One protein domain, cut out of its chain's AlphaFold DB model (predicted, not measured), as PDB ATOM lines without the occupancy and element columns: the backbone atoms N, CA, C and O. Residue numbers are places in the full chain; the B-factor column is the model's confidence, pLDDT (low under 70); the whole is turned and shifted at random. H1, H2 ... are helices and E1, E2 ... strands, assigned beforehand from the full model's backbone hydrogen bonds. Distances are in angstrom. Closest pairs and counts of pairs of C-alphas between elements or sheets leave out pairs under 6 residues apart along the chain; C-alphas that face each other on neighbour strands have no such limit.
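AT A GLANCE: This is residues 597 to 632, 640 to 650 and 681 to 831 of the 870 residues of a protein of Toxocara canis (UniProt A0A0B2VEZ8). A wall of five strands has helix H4 packed along one face, over E5 and E4, and no named helix over its other face. H3 and H5 lie side by side, running opposite ways, on the same side of the wall as H4, while the long helix H7 grazes the sheet and the small helices H1 and H2 lie at the far side, beyond H5. The 198 printed residues have seven named helices and five named strands, in the order H1 H2 E1 E2 H3 E3 H4 E4 E5 H5 H6 H7; the class is mixed, helices and strands. The sheet is mixed, in the order E1, E2, E3, E5, E4. The whole is compact and rounded, with a radius of gyration of the C-alphas of 16.7 A and spans of 49 by 45 by 35 A.

IN THESE COORDINATES: Residues 597 to 609 hold no named element. H1 is residues 610 to 615, beginning at C-alpha 610 (127.337, 154.047, 123.036), and H2 is 619 to 623. E1 is 681 to 683, E2 687 to 691 and H3 697 to 712, 23.2 A long. E3, 721 to 726, spans 16.9 A; H4, 735 to 747, spans 18.6 A and ends at (141.567, 146.571, 120.531). E4 is 748 to 754, and E5, 764 to 772, spans 22.6 A and bends by 51 degrees at residue 767. H5, 779 to 795, spans 24.4 A; H6 is 806 to 809; H7, 812 to 831, spans 27.8 A and ends at (157.142, 154.467, 151.003).

HOW THE PARTS SIT: E1 and E2 form an antiparallel hairpin, with N 682 and O 689 2.9 A apart. E2 and E3 are parallel, with N 690 and O 723 at 2.9 A; E2, H3, E3 form a strand-helix-strand unit, two parallel neighbour strands joined through a helix, with a right-handed crossover. E3 and E5 are antiparallel, with N 724 and O 767 at 2.8 A. E4 and E5 form an antiparallel hairpin, with N 754 and O 766 at 2.8 A. E3, H4, E4 form a split unit, with E5 between its strands and a right-handed crossover. Residues 597 to 598 pair antiparallel with 752 to 753 of E4. H4 makes two layers with the sheet, helix on one face, at a height of 10.7 A. H3 touches H5, Met 705 to Ser 783 being the closest C-alphas at 5.2 A, at a shallow tilt of 22 degrees, opposite ways. H3 and H4 only just touch, with 3 pairs of C-alphas within 8 A. Every O i to N i+4 pair is within hydrogen-bond range in H1, H2, H3, H4, H5 and H7; H6 is too short for one.

THE WHOLE: The C-alphas of Ser 648 and Asp 715 are the two farthest apart, at 51.4 A. Residues 633 to 639 and 651 to 680 are not printed, with C-alpha gaps of 18.9 A and 31.4 A. Of the links printed whole, none is long. The mean pLDDT of the printed part is 72.0; 70 residues are under 70, among them 600 to 632 and 755 to 763.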
ATOM      1  N   ILE A 597     147.166 144.319 137.386       72.81
ATOM      2  CA  ILE A 597     145.725 144.562 137.439       72.81
ATOM      3  C   ILE A 597     145.182 144.401 136.018       72.81
ATOM      4  O   ILE A 597     145.592 145.124 135.113       72.81
ATOM      5  N   GLN A 598     144.288 143.440 135.784       75.56
ATOM      6  CA  GLN A 598     143.631 143.313 134.479       75.56
ATOM      7  C   GLN A 598     142.623 144.448 134.310       75.56
ATOM      8  O   GLN A 598     141.738 144.617 135.147       75.56
ATOM      9  N   ALA A 599     142.752 145.221 133.235       71.12
ATOM     10  CA  ALA A 599     141.770 146.227 132.870       71.12
ATOM     11  C   ALA A 599     140.554 145.519 132.268       71.12
ATOM     12  O   ALA A 599     140.476 145.268 131.070       71.12
ATOM     13  N   GLU A 600     139.617 145.139 133.128       69.75
ATOM     14  CA  GLU A 600     138.354 144.566 132.688       69.75
ATOM     15  C   GLU A 600     137.325 145.675 132.459       69.75
ATOM     16  O   GLU A 600     136.930 146.380 133.393       69.75
ATOM     17  N   ILE A 601     136.907 145.829 131.202       67.81
ATOM     18  CA  ILE A 601     135.811 146.713 130.809       67.81
ATOM     19  C   ILE A 601     134.486 145.949 130.851       67.81
ATOM     20  O   ILE A 601     134.415 144.788 130.454       67.81
ATOM     21  N   CYS A 602     133.419 146.601 131.310       60.31
ATOM     22  CA  CYS A 602     132.075 146.065 131.132       60.31
ATOM     23  C   CYS A 602     131.620 146.360 129.699       60.31
ATOM     24  O   CYS A 602     131.474 147.526 129.332       60.31
ATOM     25  N   LEU A 603     131.448 145.307 128.896       56.19
ATOM     26  CA  LEU A 603     130.850 145.368 127.554       56.19
ATOM     27  C   LEU A 603     129.328 145.136 127.589       56.19
ATOM     28  O   LEU A 603     128.657 145.376 126.595       56.19
ATOM     29  N   GLU A 604     128.791 144.688 128.730       50.84
ATOM     30  CA  GLU A 604     127.390 144.271 128.923       50.84
ATOM     31  C   GLU A 604     126.572 145.286 129.752       50.84
ATOM     32  O   GLU A 604     125.508 144.968 130.269       50.84
ATOM     33  N   CYS A 605     127.072 146.513 129.935       51.66
ATOM     34  CA  CYS A 605     126.361 147.560 130.670       51.66
ATOM     35  C   CYS A 605     125.079 147.969 129.916       51.66
ATOM     36  O   CYS A 605     125.156 148.675 128.910       51.66
ATOM     37  N   ASP A 606     123.906 147.599 130.444       41.00
ATOM     38  CA  ASP A 606     122.582 147.963 129.899       41.00
ATOM     39  C   ASP A 606     122.371 149.491 129.746       41.00
ATOM     40  O   ASP A 606     121.574 149.934 128.919       41.00
ATOM     41  N   GLY A 607     123.115 150.320 130.494       48.00
ATOM     42  CA  GLY A 607     123.071 151.790 130.419       48.00
ATOM     43  C   GLY A 607     123.949 152.420 129.326       48.00
ATOM     44  O   GLY A 607     123.997 153.639 129.192       48.00
ATOM     45  N   CYS A 608     124.678 151.622 128.546       53.25
ATOM     46  CA  CYS A 608     125.820 152.082 127.763       53.25
ATOM     47  C   CYS A 608     125.636 151.882 126.246       53.25
ATOM     48  O   CYS A 608     126.596 151.507 125.581       53.25
ATOM     49  N   LYS A 609     124.462 152.184 125.661       54.19
ATOM     50  CA  LYS A 609     124.173 152.108 124.199       54.19
ATOM     51  C   LYS A 609     125.191 152.813 123.273       54.19
ATOM     52  O   LYS A 609     124.989 152.861 122.070       54.19
ATOM     53  N   TRP A 610     126.274 153.391 123.786       62.81
ATOM     54  CA  TRP A 610     127.337 154.047 123.036       62.81
ATOM     55  C   TRP A 610     128.030 153.126 122.027       62.81
ATOM     56  O   TRP A 610     128.355 153.602 120.946       62.81
ATOM     57  N   LEU A 611     128.223 151.835 122.330       61.31
ATOM     58  CA  LEU A 611     128.736 150.861 121.354       61.31
ATOM     59  C   LEU A 611     127.743 150.694 120.197       61.31
ATOM     60  O   LEU A 611     128.135 150.834 119.044       61.31
ATOM     61  N   ASP A 612     126.451 150.549 120.496       64.06
ATOM     62  CA  ASP A 612     125.393 150.476 119.481       64.06
ATOM     63  C   ASP A 612     125.253 151.789 118.684       64.06
ATOM     64  O   ASP A 612     125.034 151.769 117.476       64.06
ATOM     65  N   LEU A 613     125.389 152.952 119.331       60.88
ATOM     66  CA  LEU A 613     125.352 154.278 118.695       60.88
ATOM     67  C   LEU A 613     126.583 154.519 117.807       60.88
ATOM     68  O   LEU A 613     126.459 155.135 116.743       60.88
ATOM     69  N   MET A 614     127.750 154.014 118.225       60.78
ATOM     70  CA  MET A 614     128.968 153.956 117.411       60.78
ATOM     71  C   MET A 614     128.740 153.062 116.191       60.78
ATOM     72  O   MET A 614     128.998 153.484 115.068       60.78
ATOM     73  N   GLU A 615     128.166 151.873 116.370       61.62
ATOM     74  CA  GLU A 615     127.836 150.961 115.267       61.62
ATOM     75  C   GLU A 615     126.793 151.534 114.296       61.62
ATOM     76  O   GLU A 615     126.862 151.296 113.090       61.62
ATOM     77  N   GLN A 616     125.862 152.352 114.791       64.12
ATOM     78  CA  GLN A 616     124.842 153.037 113.991       64.12
ATOM     79  C   GLN A 616     125.350 154.311 113.293       64.12
ATOM     80  O   GLN A 616     124.591 154.950 112.558       64.12
ATOM     81  N   GLY A 617     126.608 154.709 113.502       58.31
ATOM     82  CA  GLY A 617     127.216 155.854 112.823       58.31
ATOM     83  C   GLY A 617     126.702 157.228 113.270       58.31
ATOM     84  O   GLY A 617     126.844 158.212 112.539       58.31
ATOM     85  N   LYS A 618     126.106 157.326 114.464       60.09
ATOM     86  CA  LYS A 618     125.456 158.541 114.988       60.09
ATOM     87  C   LYS A 618     126.449 159.488 115.678       60.09
ATOM     88  O   LYS A 618     126.321 159.827 116.851       60.09
ATOM     89  N   MET A 619     127.436 159.955 114.918       53.66
ATOM     90  CA  MET A 619     128.555 160.792 115.389       53.66
ATOM     91  C   MET A 619     128.138 162.088 116.110       53.66
ATOM     92  O   MET A 619     128.776 162.479 117.082       53.66
ATOM     93  N   ASN A 620     127.037 162.722 115.691       49.56
ATOM     94  CA  ASN A 620     126.546 163.961 116.311       49.56
ATOM     95  C   ASN A 620     125.943 163.743 117.714       49.56
ATOM     96  O   ASN A 620     126.043 164.632 118.555       49.56
ATOM     97  N   GLU A 621     125.340 162.573 117.968       52.94
ATOM     98  CA  GLU A 621     124.804 162.172 119.288       52.94
ATOM     99  C   GLU A 621     125.950 161.740 120.225       52.94
ATOM    100  O   GLU A 621     125.940 161.985 121.428       52.94
ATOM    101  N   LEU A 622     127.001 161.157 119.647       49.97
ATOM    102  CA  LEU A 622     128.233 160.790 120.335       49.97
ATOM    103  C   LEU A 622     129.000 162.046 120.789       49.97
ATOM    104  O   LEU A 622     129.245 162.205 121.979       49.97
ATOM    105  N   ALA A 623     129.298 162.998 119.903       44.25
ATOM    106  CA  ALA A 623     130.029 164.228 120.245       44.25
ATOM    107  C   ALA A 623     129.356 165.097 121.333       44.25
ATOM    108  O   ALA A 623     130.044 165.809 122.058       44.25
ATOM    109  N   THR A 624     128.030 165.012 121.492       45.31
ATOM    110  CA  THR A 624     127.264 165.665 122.576       45.31
ATOM    111  C   THR A 624     127.267 164.885 123.901       45.31
ATOM    112  O   THR A 624     126.859 165.424 124.927       45.31
ATOM    113  N   THR A 625     127.742 163.637 123.893       44.66
ATOM    114  CA  THR A 625     127.873 162.742 125.058       44.66
ATOM    115  C   THR A 625     129.298 162.752 125.639       44.66
ATOM    116  O   THR A 625     129.502 162.483 126.824       44.66
ATOM    117  N   PHE A 626     130.307 163.080 124.824       50.41
ATOM    118  CA  PHE A 626     131.720 163.057 125.217       50.41
ATOM    119  C   PHE A 626     132.252 164.466 125.479       50.41
ATOM    120  O   PHE A 626     132.650 165.175 124.560       50.41
ATOM    121  N   GLY A 627     132.291 164.860 126.752       46.69
ATOM    122  CA  GLY A 627     133.027 166.047 127.200       46.69
ATOM    123  C   GLY A 627     132.200 167.293 127.521       46.69
ATOM    124  O   GLY A 627     132.769 168.228 128.066       46.69
ATOM    125  N   LEU A 628     130.884 167.294 127.295       36.09
ATOM    126  CA  LEU A 628     129.950 168.290 127.835       36.09
ATOM    127  C   LEU A 628     128.693 167.559 128.329       36.09
ATOM    128  O   LEU A 628     128.175 166.719 127.596       36.09
ATOM    129  N   PRO A 629     128.191 167.821 129.550       33.66
ATOM    130  CA  PRO A 629     126.944 167.218 130.001       33.66
ATOM    131  C   PRO A 629     125.777 167.770 129.167       33.66
ATOM    132  O   PRO A 629     125.381 168.921 129.338       33.66
ATOM    133  N   SER A 630     125.211 166.957 128.269       33.44
ATOM    134  CA  SER A 630     123.894 167.230 127.694       33.44
ATOM    135  C   SER A 630     122.821 166.905 128.736       33.44
ATOM    136  O   SER A 630     122.785 165.837 129.344       33.44
ATOM    137  N   SER A 631     121.970 167.890 128.994       36.69
ATOM    138  CA  SER A 631     121.004 167.967 130.090       36.69
ATOM    139  C   SER A 631     119.760 167.077 129.931       36.69
ATOM    140  O   SER A 631     118.722 167.395 130.512       36.69
ATOM    141  N   SER A 632     119.812 165.978 129.168       35.59
ATOM    142  CA  SER A 632     118.595 165.230 128.805       35.59
ATOM    143  C   SER A 632     118.454 163.800 129.329       35.59
ATOM    144  O   SER A 632     117.318 163.338 129.359       35.59
ATOM    145  N   ARG A 640     129.399 158.206 141.539       47.47
ATOM    146  CA  ARG A 640     129.641 158.887 142.824       47.47
ATOM    147  C   ARG A 640     131.025 159.521 142.940       47.47
ATOM    148  O   ARG A 640     131.235 160.345 143.821       47.47
ATOM    149  N   HIS A 641     131.972 159.115 142.094       55.81
ATOM    150  CA  HIS A 641     133.374 159.505 142.205       55.81
ATOM    151  C   HIS A 641     134.026 159.564 140.827       55.81
ATOM    152  O   HIS A 641     133.951 158.595 140.075       55.81
ATOM    153  N   SER A 642     134.727 160.654 140.519       52.38
ATOM    154  CA  SER A 642     135.581 160.718 139.328       52.38
ATOM    155  C   SER A 642     137.078 160.707 139.625       52.38
ATOM    156  O   SER A 642     137.837 160.196 138.812       52.38
ATOM    157  N   LEU A 643     137.512 161.100 140.827       59.91
ATOM    158  CA  LEU A 643     138.897 160.881 141.245       59.91
ATOM    159  C   LEU A 643     139.178 159.377 141.377       59.91
ATOM    160  O   LEU A 643     138.559 158.676 142.180       59.91
ATOM    161  N   PHE A 644     140.165 158.886 140.628       70.00
ATOM    162  CA  PHE A 644     140.702 157.531 140.775       70.00
ATOM    163  C   PHE A 644     141.722 157.418 141.928       70.00
ATOM    164  O   PHE A 644     142.481 156.455 141.986       70.00
ATOM    165  N   VAL A 645     141.804 158.399 142.831       69.25
ATOM    166  CA  VAL A 645     142.697 158.391 144.005       69.25
ATOM    167  C   VAL A 645     141.933 158.887 145.221       69.25
ATOM    168  O   VAL A 645     141.030 159.710 145.100       69.25
ATOM    169  N   ASP A 646     142.312 158.391 146.397       68.19
ATOM    170  CA  ASP A 646     141.844 158.940 147.662       68.19
ATOM    171  C   ASP A 646     142.234 160.421 147.794       68.19
ATOM    172  O   ASP A 646     143.402 160.794 147.654       68.19
ATOM    173  N   VAL A 647     141.245 161.269 148.072       62.53
ATOM    174  CA  VAL A 647     141.407 162.728 148.128       62.53
ATOM    175  C   VAL A 647     142.436 163.150 149.180       62.53
ATOM    176  O   VAL A 647     143.137 164.143 148.993       62.53
ATOM    177  N   SER A 648     142.596 162.384 150.264       63.97
ATOM    178  CA  SER A 648     143.588 162.663 151.309       63.97
ATOM    179  C   SER A 648     145.037 162.490 150.840       63.97
ATOM    180  O   SER A 648     145.944 163.065 151.442       63.97
ATOM    181  N   MET A 649     145.266 161.761 149.745       72.81
ATOM    182  CA  MET A 649     146.599 161.541 149.178       72.81
ATOM    183  C   MET A 649     147.137 162.775 148.461       72.81
ATOM    184  O   MET A 649     148.343 163.014 148.480       72.81
ATOM    185  N   ILE A 650     146.259 163.556 147.826       71.00
ATOM    186  CA  ILE A 650     146.662 164.705 147.006       71.00
ATOM    187  C   ILE A 650     147.385 165.758 147.869       71.00
ATOM    188  O   ILE A 650     148.522 166.100 147.545       71.00
ATOM    189  N   ILE A 681     157.716 156.102 119.598       80.12
ATOM    190  CA  ILE A 681     157.217 154.789 119.190       80.12
ATOM    191  C   ILE A 681     158.348 153.973 118.584       80.12
ATOM    192  O   ILE A 681     158.877 154.305 117.522       80.12
ATOM    193  N   VAL A 682     158.651 152.846 119.214       79.19
ATOM    194  CA  VAL A 682     159.525 151.816 118.659       79.19
ATOM    195  C   VAL A 682     158.635 150.675 118.197       79.19
ATOM    196  O   VAL A 682     157.874 150.114 118.976       79.19
ATOM    197  N   SER A 683     158.683 150.334 116.915       77.44
ATOM    198  CA  SER A 683     157.874 149.242 116.386       77.44
ATOM    199  C   SER A 683     158.751 148.236 115.664       77.44
ATOM    200  O   SER A 683     159.498 148.598 114.756       77.44
ATOM    201  N   ASP A 684     158.628 146.970 116.054       74.69
ATOM    202  CA  ASP A 684     159.055 145.853 115.221       74.69
ATOM    203  C   ASP A 684     157.862 145.357 114.387       74.69
ATOM    204  O   ASP A 684     156.740 145.858 114.520       74.69
ATOM    205  N   GLY A 685     158.089 144.414 113.469       70.06
ATOM    206  CA  GLY A 685     157.043 143.922 112.567       70.06
ATOM    207  C   GLY A 685     155.729 143.590 113.289       70.06
ATOM    208  O   GLY A 685     154.674 144.021 112.829       70.06
ATOM    209  N   CYS A 686     155.787 142.959 114.465       76.75
ATOM    210  CA  CYS A 686     154.620 142.396 115.151       76.75
ATOM    211  C   CYS A 686     154.223 143.117 116.451       76.75
ATOM    212  O   CYS A 686     153.120 142.892 116.939       76.75
ATOM    213  N   SER A 687     155.061 143.982 117.017       83.44
ATOM    214  CA  SER A 687     154.825 144.643 118.301       83.44
ATOM    215  C   SER A 687     155.081 146.152 118.241       83.44
ATOM    216  O   SER A 687     155.728 146.682 117.326       83.44
ATOM    217  N   MET A 688     154.486 146.868 119.192       87.56
ATOM    218  CA  MET A 688     154.659 148.306 119.352       87.56
ATOM    219  C   MET A 688     155.047 148.628 120.793       87.56
ATOM    220  O   MET A 688     154.414 148.163 121.735       87.56
ATOM    221  N   GLU A 689     156.075 149.444 120.957       89.19
ATOM    222  CA  GLU A 689     156.525 149.989 122.229       89.19
ATOM    223  C   GLU A 689     156.350 151.510 122.207       89.19
ATOM    224  O   GLU A 689     156.766 152.172 121.256       89.19
ATOM    225  N   VAL A 690     155.702 152.057 123.237       87.94
ATOM    226  CA  VAL A 690     155.412 153.493 123.364       87.94
ATOM    227  C   VAL A 690     156.038 154.024 124.647       87.94
ATOM    228  O   VAL A 690     155.709 153.558 125.737       87.94
ATOM    229  N   HIS A 691     156.903 155.029 124.521       86.62
ATOM    230  CA  HIS A 691     157.486 155.750 125.651       86.62
ATOM    231  C   HIS A 691     156.638 156.976 126.000       86.62
ATOM    232  O   HIS A 691     156.649 157.975 125.281       86.62
ATOM    233  N   CYS A 692     155.912 156.924 127.119       80.94
ATOM    234  CA  CYS A 692     154.879 157.915 127.431       80.94
ATOM    235  C   CYS A 692     155.350 159.155 128.203       80.94
ATOM    236  O   CYS A 692     154.564 160.072 128.416       80.94
ATOM    237  N   ASP A 693     156.633 159.246 128.572       77.44
ATOM    238  CA  ASP A 693     157.180 160.313 129.431       77.44
ATOM    239  C   ASP A 693     156.999 161.743 128.889       77.44
ATOM    240  O   ASP A 693     157.300 162.713 129.588       77.44
ATOM    241  N   ARG A 694     156.623 161.907 127.621       76.00
ATOM    242  CA  ARG A 694     156.501 163.205 126.940       76.00
ATOM    243  C   ARG A 694     155.314 163.256 125.971       76.00
ATOM    244  O   ARG A 694     155.296 164.134 125.117       76.00
ATOM    245  N   MET A 695     154.375 162.321 126.099       80.50
ATOM    246  CA  MET A 695     153.203 162.236 125.230       80.50
ATOM    247  C   MET A 695     152.135 163.238 125.677       80.50
ATOM    248  O   MET A 695     151.791 163.303 126.858       80.50
ATOM    249  N   THR A 696     151.606 164.003 124.729       81.69
ATOM    250  CA  THR A 696     150.422 164.854 124.906       81.69
ATOM    251  C   THR A 696     149.136 164.036 124.712       81.69
ATOM    252  O   THR A 696     149.169 162.914 124.202       81.69
ATOM    253  N   GLN A 697     147.972 164.609 125.046       84.31
ATOM    254  CA  GLN A 697     146.671 164.040 124.654       84.31
ATOM    255  C   GLN A 697     146.582 163.802 123.137       84.31
ATOM    256  O   GLN A 697     146.072 162.773 122.696       84.31
ATOM    257  N   GLN A 698     147.137 164.723 122.344       83.94
ATOM    258  CA  GLN A 698     147.168 164.640 120.889       83.94
ATOM    259  C   GLN A 698     147.996 163.440 120.399       83.94
ATOM    260  O   GLN A 698     147.499 162.648 119.602       83.94
ATOM    261  N   ASP A 699     149.204 163.243 120.938       86.75
ATOM    262  CA  ASP A 699     150.065 162.112 120.560       86.75
ATOM    263  C   ASP A 699     149.399 160.761 120.877       86.75
ATOM    264  O   ASP A 699     149.537 159.791 120.131       86.75
ATOM    265  N   TRP A 700     148.652 160.685 121.982       88.38
ATOM    266  CA  TRP A 700     147.914 159.481 122.365       88.38
ATOM    267  C   TRP A 700     146.758 159.153 121.417       88.38
ATOM    268  O   TRP A 700     146.580 157.984 121.064       88.38
ATOM    269  N   LEU A 701     146.001 160.160 120.970       87.81
ATOM    270  CA  LEU A 701     144.973 159.969 119.941       87.81
ATOM    271  C   LEU A 701     145.604 159.464 118.638       87.81
ATOM    272  O   LEU A 701     145.092 158.521 118.032       87.81
ATOM    273  N   ASP A 702     146.753 160.026 118.252       87.38
ATOM    274  CA  ASP A 702     147.493 159.596 117.064       87.38
ATOM    275  C   ASP A 702     147.965 158.133 117.184       87.38
ATOM    276  O   ASP A 702     147.823 157.361 116.230       87.38
ATOM    277  N   VAL A 703     148.449 157.701 118.360       88.44
ATOM    278  CA  VAL A 703     148.832 156.295 118.622       88.44
ATOM    279  C   VAL A 703     147.644 155.356 118.424       88.44
ATOM    280  O   VAL A 703     147.772 154.334 117.743       88.44
ATOM    281  N   LEU A 704     146.479 155.689 118.986       89.31
ATOM    282  CA  LEU A 704     145.271 154.872 118.850       89.31
ATOM    283  C   LEU A 704     144.810 154.781 117.384       89.31
ATOM    284  O   LEU A 704     144.475 153.690 116.910       89.31
ATOM    285  N   MET A 705     144.866 155.892 116.641       88.62
ATOM    286  CA  MET A 705     144.570 155.913 115.204       88.62
ATOM    287  C   MET A 705     145.551 155.049 114.408       88.62
ATOM    288  O   MET A 705     145.133 154.294 113.531       88.62
ATOM    289  N   GLN A 706     146.850 155.093 114.717       86.12
ATOM    290  CA  GLN A 706     147.852 154.260 114.047       86.12
ATOM    291  C   GLN A 706     147.582 152.760 114.246       86.12
ATOM    292  O   GLN A 706     147.703 151.985 113.293       86.12
ATOM    293  N   ILE A 707     147.176 152.347 115.453       86.62
ATOM    294  CA  ILE A 707     146.789 150.954 115.719       86.62
ATOM    295  C   ILE A 707     145.590 150.571 114.847       86.62
ATOM    296  O   ILE A 707     145.636 149.525 114.198       86.62
ATOM    297  N   CYS A 708     144.562 151.423 114.768       86.94
ATOM    298  CA  CYS A 708     143.388 151.182 113.926       86.94
ATOM    299  C   CYS A 708     143.767 151.062 112.442       86.94
ATOM    300  O   CYS A 708     143.403 150.082 111.798       86.94
ATOM    301  N   HIS A 709     144.570 151.986 111.909       85.94
ATOM    302  CA  HIS A 709     145.020 151.940 110.514       85.94
ATOM    303  C   HIS A 709     145.795 150.661 110.183       85.94
ATOM    304  O   HIS A 709     145.539 150.055 109.147       85.94
ATOM    305  N   SER A 710     146.663 150.184 111.086       82.38
ATOM    306  CA  SER A 710     147.399 148.921 110.895       82.38
ATOM    307  C   SER A 710     146.510 147.669 110.836       82.38
ATOM    308  O   SER A 710     146.980 146.602 110.452       82.38
ATOM    309  N   ARG A 711     145.246 147.778 111.265       80.62
ATOM    310  CA  ARG A 711     144.241 146.705 111.210       80.62
ATOM    311  C   ARG A 711     143.344 146.800 109.981       80.62
ATOM    312  O   ARG A 711     142.798 145.786 109.561       80.62
ATOM    313  N   ILE A 712     143.168 148.008 109.452       82.81
ATOM    314  CA  ILE A 712     142.381 148.280 108.243       82.81
ATOM    315  C   ILE A 712     143.201 147.926 107.000       82.81
ATOM    316  O   ILE A 712     142.683 147.310 106.067       82.81
ATOM    317  N   ASP A 713     144.476 148.318 106.991       80.25
ATOM    318  CA  ASP A 713     145.386 148.062 105.882       80.25
ATOM    319  C   ASP A 713     145.725 146.567 105.796       80.25
ATOM    320  O   ASP A 713     146.347 145.994 106.691       80.25
ATOM    321  N   ARG A 714     145.305 145.933 104.696       70.19
ATOM    322  CA  ARG A 714     145.511 144.499 104.447       70.19
ATOM    323  C   ARG A 714     146.970 144.150 104.164       70.19
ATOM    324  O   ARG A 714     147.341 142.992 104.341       70.19
ATOM    325  N   ASP A 715     147.765 145.131 103.745       67.50
ATOM    326  CA  ASP A 715     149.181 144.967 103.425       67.50
ATOM    327  C   ASP A 715     150.084 145.297 104.633       67.50
ATOM    328  O   ASP A 715     151.284 145.005 104.621       67.50
ATOM    329  N   ALA A 716     149.519 145.859 105.708       69.25
ATOM    330  CA  ALA A 716     150.238 146.167 106.937       69.25
ATOM    331  C   ALA A 716     150.370 144.946 107.861       69.25
ATOM    332  O   ALA A 716     149.447 144.149 108.044       69.25
ATOM    333  N   VAL A 717     151.524 144.820 108.529       68.75
ATOM    334  CA  VAL A 717     151.694 143.805 109.577       68.75
ATOM    335  C   VAL A 717     150.904 144.228 110.813       68.75
ATOM    336  O   VAL A 717     151.248 145.195 111.501       68.75
ATOM    337  N   ALA A 718     149.842 143.479 111.096       68.81
ATOM    338  CA  ALA A 718     148.940 143.747 112.201       68.81
ATOM    339  C   ALA A 718     149.676 143.622 113.551       68.81
ATOM    340  O   ALA A 718     150.243 142.575 113.871       68.81
ATOM    341  N   LYS A 719     149.641 144.671 114.382       75.75
ATOM    342  CA  LYS A 719     150.337 144.679 115.684       75.75
ATOM    343  C   LYS A 719     149.688 143.711 116.666       75.75
ATOM    344  O   LYS A 719     148.528 143.875 117.015       75.75
ATOM    345  N   THR A 720     150.377 142.676 117.121       79.62
ATOM    346  CA  THR A 720     149.806 141.649 118.013       79.62
ATOM    347  C   THR A 720     149.999 141.953 119.498       79.62
ATOM    348  O   THR A 720     149.312 141.357 120.331       79.62
ATOM    349  N   ALA A 721     150.873 142.906 119.825       87.25
ATOM    350  CA  ALA A 721     151.121 143.372 121.186       87.25
ATOM    351  C   ALA A 721     151.481 144.866 121.229       87.25
ATOM    352  O   ALA A 721     152.065 145.397 120.280       87.25
ATOM    353  N   LEU A 722     151.161 145.514 122.352       90.50
ATOM    354  CA  LEU A 722     151.556 146.882 122.689       90.50
ATOM    355  C   LEU A 722     152.117 146.922 124.117       90.50
ATOM    356  O   LEU A 722     151.461 146.472 125.052       90.50
ATOM    357  N   SER A 723     153.304 147.500 124.274       89.00
ATOM    358  CA  SER A 723     153.947 147.775 125.561       89.00
ATOM    359  C   SER A 723     154.066 149.286 125.755       89.00
ATOM    360  O   SER A 723     154.793 149.950 125.017       89.00
ATOM    361  N   ILE A 724     153.405 149.838 126.767       88.00
ATOM    362  CA  ILE A 724     153.555 151.242 127.162       88.00
ATOM    363  C   ILE A 724     154.533 151.299 128.324       88.00
ATOM    364  O   ILE A 724     154.317 150.657 129.357       88.00
ATOM    365  N   LYS A 725     155.598 152.080 128.156       84.69
ATOM    366  CA  LYS A 725     156.663 152.213 129.142       84.69
ATOM    367  C   LYS A 725     156.864 153.661 129.568       84.69
ATOM    368  O   LYS A 725     156.725 154.586 128.767       84.69
ATOM    369  N   SER A 726     157.266 153.841 130.819       78.56
ATOM    370  CA  SER A 726     157.623 155.145 131.378       78.56
ATOM    371  C   SER A 726     158.863 155.028 132.248       78.56
ATOM    372  O   SER A 726     159.071 154.025 132.932       78.56
ATOM    373  N   ASN A 727     159.668 156.084 132.244       72.38
ATOM    374  CA  ASN A 727     160.691 156.309 133.258       72.38
ATOM    375  C   ASN A 727     160.168 157.159 134.416       72.38
ATOM    376  O   ASN A 727     160.869 157.320 135.412       72.38
ATOM    377  N   ARG A 728     158.969 157.747 134.294       67.06
ATOM    378  CA  ARG A 728     158.426 158.592 135.352       67.06
ATOM    379  C   ARG A 728     157.988 157.722 136.529       67.06
ATOM    380  O   ARG A 728     157.129 156.857 136.361       67.06
ATOM    381  N   PRO A 729     158.501 157.992 137.741       53.03
ATOM    382  CA  PRO A 729     158.124 157.242 138.932       53.03
ATOM    383  C   PRO A 729     156.681 157.499 139.395       53.03
ATOM    384  O   PRO A 729     156.229 156.921 140.378       53.03
ATOM    385  N   MET A 730     155.964 158.408 138.734       59.16
ATOM    386  CA  MET A 730     154.739 159.008 139.234       59.16
ATOM    387  C   MET A 730     153.718 159.109 138.112       59.16
ATOM    388  O   MET A 730     153.706 160.094 137.386       59.16
ATOM    389  N   LEU A 731     152.893 158.076 137.964       66.06
ATOM    390  CA  LEU A 731     151.812 158.047 136.988       66.06
ATOM    391  C   LEU A 731     150.483 157.817 137.697       66.06
ATOM    392  O   LEU A 731     150.262 156.769 138.305       66.06
ATOM    393  N   ILE A 732     149.620 158.820 137.618       75.50
ATOM    394  CA  ILE A 732     148.191 158.709 137.873       75.50
ATOM    395  C   ILE A 732     147.499 158.532 136.525       75.50
ATOM    396  O   ILE A 732     147.933 159.051 135.502       75.50
ATOM    397  N   LEU A 733     146.421 157.771 136.516       79.81
ATOM    398  CA  LEU A 733     145.515 157.671 135.389       79.81
ATOM    399  C   LEU A 733     144.340 158.623 135.635       79.81
ATOM    400  O   LEU A 733     143.532 158.372 136.533       79.81
ATOM    401  N   SER A 734     144.276 159.716 134.875       79.38
ATOM    402  CA  SER A 734     143.126 160.626 134.768       79.38
ATOM    403  C   SER A 734     141.969 159.990 133.986       79.38
ATOM    404  O   SER A 734     142.089 158.887 133.452       79.38
ATOM    405  N   ARG A 735     140.839 160.698 133.837       78.88
ATOM    406  CA  ARG A 735     139.734 160.263 132.957       78.88
ATOM    407  C   ARG A 735     140.158 160.102 131.503       78.88
ATOM    408  O   ARG A 735     139.710 159.169 130.833       78.88
ATOM    409  N   PHE A 736     141.042 160.963 131.014       81.81
ATOM    410  CA  PHE A 736     141.561 160.840 129.659       81.81
ATOM    411  C   PHE A 736     142.432 159.581 129.537       81.81
ATOM    412  O   PHE A 736     142.221 158.773 128.635       81.81
ATOM    413  N   ALA A 737     143.332 159.338 130.495       85.56
ATOM    414  CA  ALA A 737     144.139 158.117 130.525       85.56
ATOM    415  C   ALA A 737     143.278 156.846 130.671       85.56
ATOM    416  O   ALA A 737     143.525 155.835 130.014       85.56
ATOM    417  N   ALA A 738     142.211 156.904 131.469       84.88
ATOM    418  CA  ALA A 738     141.227 155.834 131.582       84.88
ATOM    419  C   ALA A 738     140.493 155.580 130.253       84.88
ATOM    420  O   ALA A 738     140.248 154.430 129.895       84.88
ATOM    421  N   SER A 739     140.215 156.635 129.481       85.44
ATOM    422  CA  SER A 739     139.640 156.527 128.133       85.44
ATOM    423  C   SER A 739     140.577 155.752 127.196       85.44
ATOM    424  O   SER A 739     140.120 154.876 126.465       85.44
ATOM    425  N   ILE A 740     141.896 155.979 127.280       88.44
ATOM    426  CA  ILE A 740     142.894 155.183 126.540       88.44
ATOM    427  C   ILE A 740     142.791 153.705 126.926       88.44
ATOM    428  O   ILE A 740     142.761 152.847 126.050       88.44
ATOM    429  N   ILE A 741     142.696 153.396 128.220       87.38
ATOM    430  CA  ILE A 741     142.599 152.011 128.708       87.38
ATOM    431  C   ILE A 741     141.337 151.324 128.182       87.38
ATOM    432  O   ILE A 741     141.408 150.166 127.759       87.38
ATOM    433  N   VAL A 742     140.204 152.030 128.150       84.62
ATOM    434  CA  VAL A 742     138.962 151.516 127.556       84.62
ATOM    435  C   VAL A 742     139.184 151.163 126.087       84.62
ATOM    436  O   VAL A 742     138.923 150.029 125.696       84.62
ATOM    437  N   TYR A 743     139.747 152.078 125.296       86.62
ATOM    438  CA  TYR A 743     140.032 151.834 123.878       86.62
ATOM    439  C   TYR A 743     141.005 150.672 123.658       86.62
ATOM    440  O   TYR A 743     140.770 149.812 122.809       86.62
ATOM    441  N   LEU A 744     142.079 150.596 124.441       88.25
ATOM    442  CA  LEU A 744     143.020 149.479 124.372       88.25
ATOM    443  C   LEU A 744     142.329 148.146 124.678       88.25
ATOM    444  O   LEU A 744     142.610 147.157 124.007       88.25
ATOM    445  N   SER A 745     141.388 148.130 125.622       85.56
ATOM    446  CA  SER A 745     140.624 146.929 125.996       85.56
ATOM    447  C   SER A 745     139.608 146.508 124.927       85.56
ATOM    448  O   SER A 745     139.167 145.362 124.901       85.56
ATOM    449  N   MET A 746     139.258 147.404 124.001       81.62
ATOM    450  CA  MET A 746     138.494 147.052 122.801       81.62
ATOM    451  C   MET A 746     139.392 146.459 121.716       81.62
ATOM    452  O   MET A 746     138.991 145.518 121.038       81.62
ATOM    453  N   LEU A 747     140.608 146.987 121.561       83.62
ATOM    454  CA  LEU A 747     141.567 146.571 120.531       83.62
ATOM    455  C   LEU A 747     142.304 145.266 120.881       83.62
ATOM    456  O   LEU A 747     142.733 144.541 119.975       83.62
ATOM    457  N   PHE A 748     142.452 144.960 122.170       86.56
ATOM    458  CA  PHE A 748     143.189 143.810 122.695       86.56
ATOM    459  C   PHE A 748     142.363 143.068 123.749       86.56
ATOM    460  O   PHE A 748     141.753 143.693 124.608       86.56
ATOM    461  N   SER A 749     142.370 141.734 123.717       84.81
ATOM    462  CA  SER A 749     141.624 140.907 124.679       84.81
ATOM    463  C   SER A 749     142.325 140.764 126.032       84.81
ATOM    464  O   SER A 749     141.721 140.282 126.986       84.81
ATOM    465  N   GLN A 750     143.599 141.150 126.131       86.81
ATOM    466  CA  GLN A 750     144.347 141.161 127.386       86.81
ATOM    467  C   GLN A 750     145.021 142.517 127.573       86.81
ATOM    468  O   GLN A 750     146.064 142.772 126.971       86.81
ATOM    469  N   VAL A 751     144.462 143.361 128.438       88.06
ATOM    470  CA  VAL A 751     145.062 144.639 128.840       88.06
ATOM    471  C   VAL A 751     145.351 144.592 130.326       88.06
ATOM    472  O   VAL A 751     144.466 144.356 131.142       88.06
ATOM    473  N   SER A 752     146.609 144.799 130.692       85.69
ATOM    474  CA  SER A 752     147.039 144.751 132.083       85.69
ATOM    475  C   SER A 752     147.775 146.023 132.472       85.69
ATOM    476  O   SER A 752     148.708 146.427 131.781       85.69
ATOM    477  N   LEU A 753     147.382 146.603 133.600       82.75
ATOM    478  CA  LEU A 753     148.089 147.678 134.280       82.75
ATOM    479  C   LEU A 753     149.117 147.056 135.223       82.75
ATOM    480  O   LEU A 753     148.786 146.188 136.031       82.75
ATOM    481  N   LEU A 754     150.366 147.479 135.099       78.00
ATOM    482  CA  LEU A 754     151.488 146.986 135.882       78.00
ATOM    483  C   LEU A 754     151.893 148.069 136.879       78.00
ATOM    484  O   LEU A 754     152.541 149.049 136.515       78.00
ATOM    485  N   ALA A 755     151.495 147.901 138.140       65.62
ATOM    486  CA  ALA A 755     151.970 148.744 139.231       65.62
ATOM    487  C   ALA A 755     153.460 148.422 139.479       65.62
ATOM    488  O   ALA A 755     153.793 147.279 139.800       65.62
ATOM    489  N   PRO A 756     154.390 149.371 139.316       58.38
ATOM    490  CA  PRO A 756     155.821 149.070 139.310       58.38
ATOM    491  C   PRO A 756     156.285 148.467 140.648       58.38
ATOM    492  O   PRO A 756     156.231 149.120 141.671       58.38
ATOM    493  N   VAL A 757     156.752 147.212 140.696       49.47
ATOM    494  CA  VAL A 757     157.093 146.524 141.973       49.47
ATOM    495  C   VAL A 757     158.283 147.178 142.692       49.47
ATOM    496  O   VAL A 757     158.356 147.207 143.919       49.47
ATOM    497  N   ALA A 758     159.204 147.734 141.915       48.62
ATOM    498  CA  ALA A 758     160.276 148.613 142.342       48.62
ATOM    499  C   ALA A 758     160.723 149.368 141.088       48.62
ATOM    500  O   ALA A 758     161.078 148.727 140.100       48.62
ATOM    501  N   PHE A 759     160.720 150.705 141.088       46.47
ATOM    502  CA  PHE A 759     161.453 151.423 140.044       46.47
ATOM    503  C   PHE A 759     162.943 151.169 140.277       46.47
ATOM    504  O   PHE A 759     163.560 151.825 141.119       46.47
ATOM    505  N   ASN A 760     163.482 150.162 139.598       41.16
ATOM    506  CA  ASN A 760     164.899 150.115 139.273       41.16
ATOM    507  C   ASN A 760     165.186 151.243 138.265       41.16
ATOM    508  O   ASN A 760     164.259 151.774 137.661       41.16
ATOM    509  N   GLU A 761     166.454 151.599 138.070       39.28
ATOM    510  CA  GLU A 761     166.950 152.661 137.170       39.28
ATOM    511  C   GLU A 761     166.666 152.419 135.657       39.28
ATOM    512  O   GLU A 761     167.416 152.854 134.783       39.28
ATOM    513  N   HIS A 762     165.611 151.677 135.301       46.78
ATOM    514  CA  HIS A 762     165.260 151.265 133.941       46.78
ATOM    515  C   HIS A 762     163.789 151.554 133.617       46.78
ATOM    516  O   HIS A 762     162.929 151.471 134.492       46.78
ATOM    517  N   VAL A 763     163.511 151.833 132.334       55.88
ATOM    518  CA  VAL A 763     162.166 152.100 131.799       55.88
ATOM    519  C   VAL A 763     161.239 150.925 132.141       55.88
ATOM    520  O   VAL A 763     161.414 149.818 131.623       55.88
ATOM    521  N   GLY A 764     160.259 151.152 133.017       72.50
ATOM    522  CA  GLY A 764     159.300 150.131 133.432       72.50
ATOM    523  C   GLY A 764     158.136 150.035 132.450       72.50
ATOM    524  O   GLY A 764     157.618 151.058 132.006       72.50
ATOM    525  N   GLU A 765     157.717 148.817 132.102       78.56
ATOM    526  CA  GLU A 765     156.438 148.582 131.416       78.56
ATOM    527  C   GLU A 765     155.286 148.824 132.402       78.56
ATOM    528  O   GLU A 765     155.306 148.301 133.515       78.56
ATOM    529  N   ILE A 766     154.302 149.633 132.000       81.44
ATOM    530  CA  ILE A 766     153.193 150.096 132.856       81.44
ATOM    531  C   ILE A 766     151.849 149.627 132.322       81.44
ATOM    532  O   ILE A 766     150.945 149.331 133.099       81.44
ATOM    533  N   ILE A 767     151.710 149.517 131.001       86.69
ATOM    534  CA  ILE A 767     150.531 148.911 130.387       86.69
ATOM    535  C   ILE A 767     151.006 147.896 129.359       86.69
ATOM    536  O   ILE A 767     151.760 148.228 128.446       86.69
ATOM    537  N   CYS A 768     150.534 146.664 129.506       88.88
ATOM    538  CA  CYS A 768     150.808 145.575 128.584       88.88
ATOM    539  C   CYS A 768     149.501 145.161 127.908       88.88
ATOM    540  O   CYS A 768     148.563 144.733 128.584       88.88
ATOM    541  N   CYS A 769     149.452 145.263 126.583       90.62
ATOM    542  CA  CYS A 769     148.334 144.805 125.769       90.62
ATOM    543  C   CYS A 769     148.785 143.619 124.918       90.62
ATOM    544  O   CYS A 769     149.776 143.700 124.185       90.62
ATOM    545  N   ARG A 770     148.060 142.506 124.998       87.94
ATOM    546  CA  ARG A 770     148.346 141.276 124.255       87.94
ATOM    547  C   ARG A 770     147.075 140.757 123.617       87.94
ATOM    548  O   ARG A 770     145.993 140.989 124.139       87.94
ATOM    549  N   GLN A 771     147.266 139.986 122.548       85.38
ATOM    550  CA  GLN A 771     146.209 139.310 121.799       85.38
ATOM    551  C   GLN A 771     145.216 140.308 121.182       85.38
ATOM    552  O   GLN A 771     144.422 140.920 121.890       85.38
ATOM    553  N   PRO A 772     145.237 140.498 119.854       83.50
ATOM    554  CA  PRO A 772     144.212 141.283 119.178       83.50
ATOM    555  C   PRO A 772     142.816 140.790 119.562       83.50
ATOM    556  O   PRO A 772     142.566 139.583 119.542       83.50
ATOM    557  N   ASN A 773     141.914 141.711 119.894       81.81
ATOM    558  CA  ASN A 773     140.535 141.343 120.162       81.81
ATOM    559  C   ASN A 773     139.863 140.927 118.849       81.81
ATOM    560  O   ASN A 773     139.574 141.763 117.994       81.81
ATOM    561  N   ALA A 774     139.628 139.625 118.694       76.00
ATOM    562  CA  ALA A 774     139.031 139.062 117.489       76.00
ATOM    563  C   ALA A 774     137.551 139.431 117.313       76.00
ATOM    564  O   ALA A 774     137.047 139.285 116.210       76.00
ATOM    565  N   ASN A 775     136.875 139.908 118.362       72.25
ATOM    566  CA  ASN A 775     135.457 140.275 118.317       72.25
ATOM    567  C   ASN A 775     135.233 141.737 117.905       72.25
ATOM    568  O   ASN A 775     134.092 142.175 117.782       72.25
ATOM    569  N   PHE A 776     136.306 142.509 117.725       74.88
ATOM    570  CA  PHE A 776     136.223 143.918 117.377       74.88
ATOM    571  C   PHE A 776     136.586 144.131 115.903       74.88
ATOM    572  O   PHE A 776     137.696 143.812 115.482       74.88
ATOM    573  N   HIS A 777     135.656 144.673 115.110       73.06
ATOM    574  CA  HIS A 777     135.807 144.767 113.648       73.06
ATOM    575  C   HIS A 777     135.657 146.184 113.070       73.06
ATOM    576  O   HIS A 777     135.999 146.409 111.911       73.06
ATOM    577  N   ASN A 778     135.218 147.163 113.862       78.19
ATOM    578  CA  ASN A 778     134.826 148.493 113.375       78.19
ATOM    579  C   ASN A 778     135.983 149.513 113.328       78.19
ATOM    580  O   ASN A 778     135.781 150.702 113.558       78.19
ATOM    581  N   TYR A 779     137.207 149.085 113.015       82.94
ATOM    582  CA  TYR A 779     138.408 149.933 113.091       82.94
ATOM    583  C   TYR A 779     138.322 151.240 112.277       82.94
ATOM    584  O   TYR A 779     138.835 152.266 112.719       82.94
ATOM    585  N   GLU A 780     137.676 151.223 111.107       82.31
ATOM    586  CA  GLU A 780     137.540 152.395 110.225       82.31
ATOM    587  C   GLU A 780     136.674 153.492 110.853       82.31
ATOM    588  O   GLU A 780     137.053 154.665 110.864       82.31
ATOM    589  N   PHE A 781     135.554 153.098 111.460       78.12
ATOM    590  CA  PHE A 781     134.675 154.018 112.170       78.12
ATOM    591  C   PHE A 781     135.376 154.643 113.382       78.12
ATOM    592  O   PHE A 781     135.339 155.857 113.570       78.12
ATOM    593  N   PHE A 782     136.080 153.827 114.166       77.06
ATOM    594  CA  PHE A 782     136.806 154.290 115.349       77.06
ATOM    595  C   PHE A 782     137.967 155.219 114.988       77.06
ATOM    596  O   PHE A 782     138.173 156.229 115.660       77.06
ATOM    597  N   SER A 783     138.692 154.927 113.904       84.31
ATOM    598  CA  SER A 783     139.739 155.820 113.400       84.31
ATOM    599  C   SER A 783     139.161 157.180 113.002       84.31
ATOM    600  O   SER A 783     139.699 158.223 113.380       84.31
ATOM    601  N   LYS A 784     138.009 157.188 112.316       82.50
ATOM    602  CA  LYS A 784     137.294 158.423 111.974       82.50
ATOM    603  C   LYS A 784     136.864 159.199 113.224       82.50
ATOM    604  O   LYS A 784     137.079 160.407 113.282       82.50
ATOM    605  N   TYR A 785     136.323 158.516 114.233       81.06
ATOM    606  CA  TYR A 785     135.915 159.139 115.494       81.06
ATOM    607  C   TYR A 785     137.089 159.795 116.235       81.06
ATOM    608  O   TYR A 785     137.011 160.966 116.610       81.06
ATOM    609  N   LEU A 786     138.216 159.089 116.369       84.25
ATOM    610  CA  LEU A 786     139.435 159.643 116.965       84.25
ATOM    611  C   LEU A 786     139.979 160.838 116.164       84.25
ATOM    612  O   LEU A 786     140.461 161.801 116.760       84.25
ATOM    613  N   SER A 787     139.863 160.809 114.832       83.94
ATOM    614  CA  SER A 787     140.269 161.923 113.968       83.94
ATOM    615  C   SER A 787     139.420 163.174 114.198       83.94
ATOM    616  O   SER A 787     139.972 164.273 114.236       83.94
ATOM    617  N   GLU A 788     138.104 163.032 114.372       81.44
ATOM    618  CA  GLU A 788     137.207 164.159 114.668       81.44
ATOM    619  C   GLU A 788     137.510 164.770 116.044       81.44
ATOM    620  O   GLU A 788     137.648 165.991 116.160       81.44
ATOM    621  N   ILE A 789     137.714 163.938 117.075       79.69
ATOM    622  CA  ILE A 789     138.155 164.418 118.397       79.69
ATOM    623  C   ILE A 789     139.494 165.138 118.289       79.69
ATOM    624  O   ILE A 789     139.656 166.221 118.842       79.69
ATOM    625  N   SER A 790     140.454 164.549 117.581       82.31
ATOM    626  CA  SER A 790     141.780 165.132 117.411       82.31
ATOM    627  C   SER A 790     141.724 166.475 116.678       82.31
ATOM    628  O   SER A 790     142.459 167.402 117.016       82.31
ATOM    629  N   GLU A 791     140.849 166.622 115.683       79.12
ATOM    630  CA  GLU A 791     140.638 167.901 115.010       79.12
ATOM    631  C   GLU A 791     140.024 168.948 115.949       79.12
ATOM    632  O   GLU A 791     140.472 170.095 115.948       79.12
ATOM    633  N   ASN A 792     139.055 168.557 116.778       72.06
ATOM    634  CA  ASN A 792     138.463 169.444 117.779       72.06
ATOM    635  C   ASN A 792     139.488 169.863 118.838       72.06
ATOM    636  O   ASN A 792     139.626 171.057 119.095       72.06
ATOM    637  N   LEU A 793     140.275 168.917 119.357       73.62
ATOM    638  CA  LEU A 793     141.349 169.181 120.315       73.62
ATOM    639  C   LEU A 793     142.403 170.138 119.742       73.62
ATOM    640  O   LEU A 793     142.919 170.975 120.464       73.62
ATOM    641  N   ARG A 794     142.702 170.077 118.436       74.19
ATOM    642  CA  ARG A 794     143.607 171.038 117.775       74.19
ATOM    643  C   ARG A 794     143.009 172.436 117.607       74.19
ATOM    644  O   ARG A 794     143.763 173.396 117.468       74.19
ATOM    645  N   LYS A 795     141.679 172.555 117.553       66.94
ATOM    646  CA  LYS A 795     140.970 173.843 117.442       66.94
ATOM    647  C   LYS A 795     140.804 174.528 118.798       66.94
ATOM    648  O   LYS A 795     140.639 175.744 118.835       66.94
ATOM    649  N   THR A 796     140.817 173.762 119.884       61.44
ATOM    650  CA  THR A 796     140.640 174.261 121.248       61.44
ATOM    651  C   THR A 796     141.958 174.213 122.010       61.44
ATOM    652  O   THR A 796     142.533 173.146 122.156       61.44
ATOM    653  N   ASP A 797     142.381 175.308 122.638       58.75
ATOM    654  CA  ASP A 797     143.510 175.279 123.592       58.75
ATOM    655  C   ASP A 797     143.142 174.602 124.941       58.75
ATOM    656  O   ASP A 797     143.800 174.810 125.960       58.75
ATOM    657  N   GLN A 798     142.056 173.824 124.983       60.81
ATOM    658  CA  GLN A 798     141.510 173.198 126.187       60.81
ATOM    659  C   GLN A 798     141.873 171.712 126.259       60.81
ATOM    660  O   GLN A 798     141.934 171.021 125.246       60.81
ATOM    661  N   LEU A 799     142.083 171.216 127.480       68.38
ATOM    662  CA  LEU A 799     142.295 169.794 127.739       68.38
ATOM    663  C   LEU A 799     140.974 169.033 127.614       68.38
ATOM    664  O   LEU A 799     139.956 169.450 128.169       68.38
ATOM    665  N   LEU A 800     140.997 167.883 126.942       72.19
ATOM    666  CA  LEU A 800     139.843 166.995 126.888       72.19
ATOM    667  C   LEU A 800     139.767 166.164 128.172       72.19
ATOM    668  O   LEU A 800     140.713 165.453 128.514       72.19
ATOM    669  N   MET A 801     138.628 166.214 128.865       70.69
ATOM    670  CA  MET A 801     138.400 165.419 130.079       70.69
ATOM    671  C   MET A 801     138.353 163.915 129.790       70.69
ATOM    672  O   MET A 801     138.951 163.117 130.504       70.69
ATOM    673  N   SER A 802     137.601 163.515 128.764       76.19
ATOM    674  CA  SER A 802     137.405 162.120 128.365       76.19
ATOM    675  C   SER A 802     136.887 162.048 126.930       76.19
ATOM    676  O   SER A 802     136.236 162.976 126.456       76.19
ATOM    677  N   PHE A 803     137.160 160.931 126.260       75.62
ATOM    678  CA  PHE A 803     136.641 160.586 124.931       75.62
ATOM    679  C   PHE A 803     135.956 159.203 124.920       75.62
ATOM    680  O   PHE A 803     135.843 158.547 123.886       75.62
ATOM    681  N   VAL A 804     135.522 158.748 126.099       73.38
ATOM    682  CA  VAL A 804     134.579 157.635 126.310       73.38
ATOM    683  C   VAL A 804     133.465 158.127 127.245       73.38
ATOM    684  O   VAL A 804     133.642 159.168 127.883       73.38
ATOM    685  N   PRO A 805     132.295 157.468 127.340       68.06
ATOM    686  CA  PRO A 805     131.208 158.051 128.102       68.06
ATOM    687  C   PRO A 805     131.566 157.942 129.579       68.06
ATOM    688  O   PRO A 805     132.175 156.952 130.000       68.06
ATOM    689  N   LEU A 806     131.163 158.920 130.392       65.88
ATOM    690  CA  LEU A 806     131.469 158.879 131.824       65.88
ATOM    691  C   LEU A 806     130.923 157.601 132.486       65.88
ATOM    692  O   LEU A 806     131.586 157.045 133.356       65.88
ATOM    693  N   CYS A 807     129.781 157.075 132.027       62.19
ATOM    694  CA  CYS A 807     129.219 155.821 132.537       62.19
ATOM    695  C   CYS A 807     130.149 154.614 132.343       62.19
ATOM    696  O   CYS A 807     130.215 153.749 133.213       62.19
ATOM    697  N   GLN A 808     130.943 154.596 131.268       69.56
ATOM    698  CA  GLN A 808     131.952 153.563 131.049       69.56
ATOM    699  C   GLN A 808     133.083 153.672 132.075       69.56
ATOM    700  O   GLN A 808     133.535 152.657 132.603       69.56
ATOM    701  N   LEU A 809     133.522 154.897 132.383       69.81
ATOM    702  CA  LEU A 809     134.544 155.152 133.407       69.81
ATOM    703  C   LEU A 809     134.055 154.818 134.820       69.81
ATOM    704  O   LEU A 809     134.862 154.502 135.692       69.81
ATOM    705  N   ALA A 810     132.742 154.859 135.030       61.69
ATOM    706  CA  ALA A 810     132.094 154.535 136.292       61.69
ATOM    707  C   ALA A 810     131.760 153.051 136.474       61.69
ATOM    708  O   ALA A 810     131.226 152.678 137.517       61.69
ATOM    709  N   CYS A 811     132.076 152.197 135.494       70.12
ATOM    710  CA  CYS A 811     131.970 150.753 135.659       70.12
ATOM    711  C   CYS A 811     132.717 150.327 136.934       70.12
ATOM    712  O   CYS A 811     133.923 150.544 137.037       70.12
ATOM    713  N   GLU A 812     132.015 149.687 137.878       66.75
ATOM    714  CA  GLU A 812     132.554 149.323 139.197       66.75
ATOM    715  C   GLU A 812     133.893 148.587 139.092       66.75
ATOM    716  O   GLU A 812     134.821 148.868 139.851       66.75
ATOM    717  N   LYS A 813     134.027 147.696 138.103       71.19
ATOM    718  CA  LYS A 813     135.242 146.913 137.884       71.19
ATOM    719  C   LYS A 813     136.388 147.755 137.324       71.19
ATOM    720  O   LYS A 813     137.482 147.732 137.887       71.19
ATOM    721  N   LEU A 814     136.146 148.540 136.269       75.12
ATOM    722  CA  LEU A 814     137.156 149.428 135.682       75.12
ATOM    723  C   LEU A 814     137.610 150.490 136.690       75.12
ATOM    724  O   LEU A 814     138.810 150.676 136.894       75.12
ATOM    725  N   TYR A 815     136.659 151.139 137.360       75.44
ATOM    726  CA  TYR A 815     136.922 152.160 138.364       75.44
ATOM    727  C   TYR A 815     137.756 151.597 139.518       75.44
ATOM    728  O   TYR A 815     138.802 152.155 139.853       75.44
ATOM    729  N   SER A 816     137.342 150.456 140.082       74.56
ATOM    730  CA  SER A 816     138.082 149.764 141.146       74.56
ATOM    731  C   SER A 816     139.512 149.427 140.723       74.56
ATOM    732  O   SER A 816     140.448 149.679 141.481       74.56
ATOM    733  N   ASN A 817     139.708 148.929 139.500       77.75
ATOM    734  CA  ASN A 817     141.026 148.586 138.963       77.75
ATOM    735  C   ASN A 817     141.945 149.805 138.806       77.75
ATOM    736  O   ASN A 817     143.100 149.770 139.239       77.75
ATOM    737  N   ILE A 818     141.444 150.898 138.226       79.19
ATOM    738  CA  ILE A 818     142.218 152.136 138.058       79.19
ATOM    739  C   ILE A 818     142.514 152.771 139.422       79.19
ATOM    740  O   ILE A 818     143.635 153.220 139.669       79.19
ATOM    741  N   ARG A 819     141.548 152.745 140.347       77.50
ATOM    742  CA  ARG A 819     141.734 153.240 141.715       77.50
ATOM    743  C   ARG A 819     142.817 152.467 142.458       77.50
ATOM    744  O   ARG A 819     143.676 153.078 143.095       77.50
ATOM    745  N   LEU A 820     142.793 151.137 142.369       76.12
ATOM    746  CA  LEU A 820     143.822 150.276 142.948       76.12
ATOM    747  C   LEU A 820     145.196 150.579 142.348       76.12
ATOM    748  O   LEU A 820     146.153 150.747 143.103       76.12
ATOM    749  N   PHE A 821     145.280 150.716 141.022       78.88
ATOM    750  CA  PHE A 821     146.518 151.072 140.330       78.88
ATOM    751  C   PHE A 821     147.084 152.404 140.835       78.88
ATOM    752  O   PHE A 821     148.213 152.446 141.325       78.88
ATOM    753  N   ASN A 822     146.294 153.481 140.798       79.94
ATOM    754  CA  ASN A 822     146.777 154.792 141.222       79.94
ATOM    755  C   ASN A 822     147.140 154.812 142.715       79.94
ATOM    756  O   ASN A 822     148.160 155.390 143.092       79.94
ATOM    757  N   THR A 823     146.345 154.158 143.571       75.94
ATOM    758  CA  THR A 823     146.631 154.068 145.014       75.94
ATOM    759  C   THR A 823     147.942 153.321 145.267       75.94
ATOM    760  O   THR A 823     148.744 153.757 146.094       75.94
ATOM    761  N   ALA A 824     148.203 152.236 144.530       74.62
ATOM    762  CA  ALA A 824     149.461 151.499 144.609       74.62
ATOM    763  C   ALA A 824     150.659 152.365 144.189       74.62
ATOM    764  O   ALA A 824     151.642 152.431 144.929       74.62
ATOM    765  N   CYS A 825     150.557 153.080 143.062       75.75
ATOM    766  CA  CYS A 825     151.593 154.008 142.600       75.75
ATOM    767  C   CYS A 825     151.908 155.075 143.662       75.75
ATOM    768  O   CYS A 825     153.067 155.261 144.038       75.75
ATOM    769  N   VAL A 826     150.879 155.726 144.213       75.38
ATOM    770  CA  VAL A 826     151.032 156.752 145.260       75.38
ATOM    771  C   VAL A 826     151.682 156.183 146.528       75.38
ATOM    772  O   VAL A 826     152.614 156.781 147.070       75.38
ATOM    773  N   MET A 827     151.255 155.007 146.989       74.56
ATOM    774  CA  MET A 827     151.780 154.400 148.220       74.56
ATOM    775  C   MET A 827     153.247 153.996 148.126       74.56
ATOM    776  O   MET A 827     153.992 154.101 149.106       74.56
ATOM    777  N   GLN A 828     153.701 153.559 146.957       73.69
ATOM    778  CA  GLN A 828     155.114 153.265 146.744       73.69
ATOM    779  C   GLN A 828     155.978 154.522 146.813       73.69
ATOM    780  O   GLN A 828     157.065 154.498 147.397       73.69
ATOM    781  N   ILE A 829     155.488 155.632 146.265       74.19
ATOM    782  CA  ILE A 829     156.171 156.924 146.339       74.19
ATOM    783  C   ILE A 829     156.279 157.365 147.798       74.19
ATOM    784  O   ILE A 829     157.371 157.666 148.279       74.19
ATOM    785  N   PHE A 830     155.170 157.309 148.529       78.44
ATOM    786  CA  PHE A 830     155.137 157.602 149.958       78.44
ATOM    787  C   PHE A 830     156.083 156.694 150.758       78.44
ATOM    788  O   PHE A 830     156.828 157.189 151.606       78.44
ATOM    789  N   SER A 831     156.170 155.404 150.416       76.19
ATOM    790  CA  SER A 831     157.142 154.467 151.003       76.19
ATOM    791  C   SER A 831     158.590 154.920 150.801       76.19
ATOM    792  O   SER A 831     159.386 154.870 151.738       76.19
TER     793      SER A 831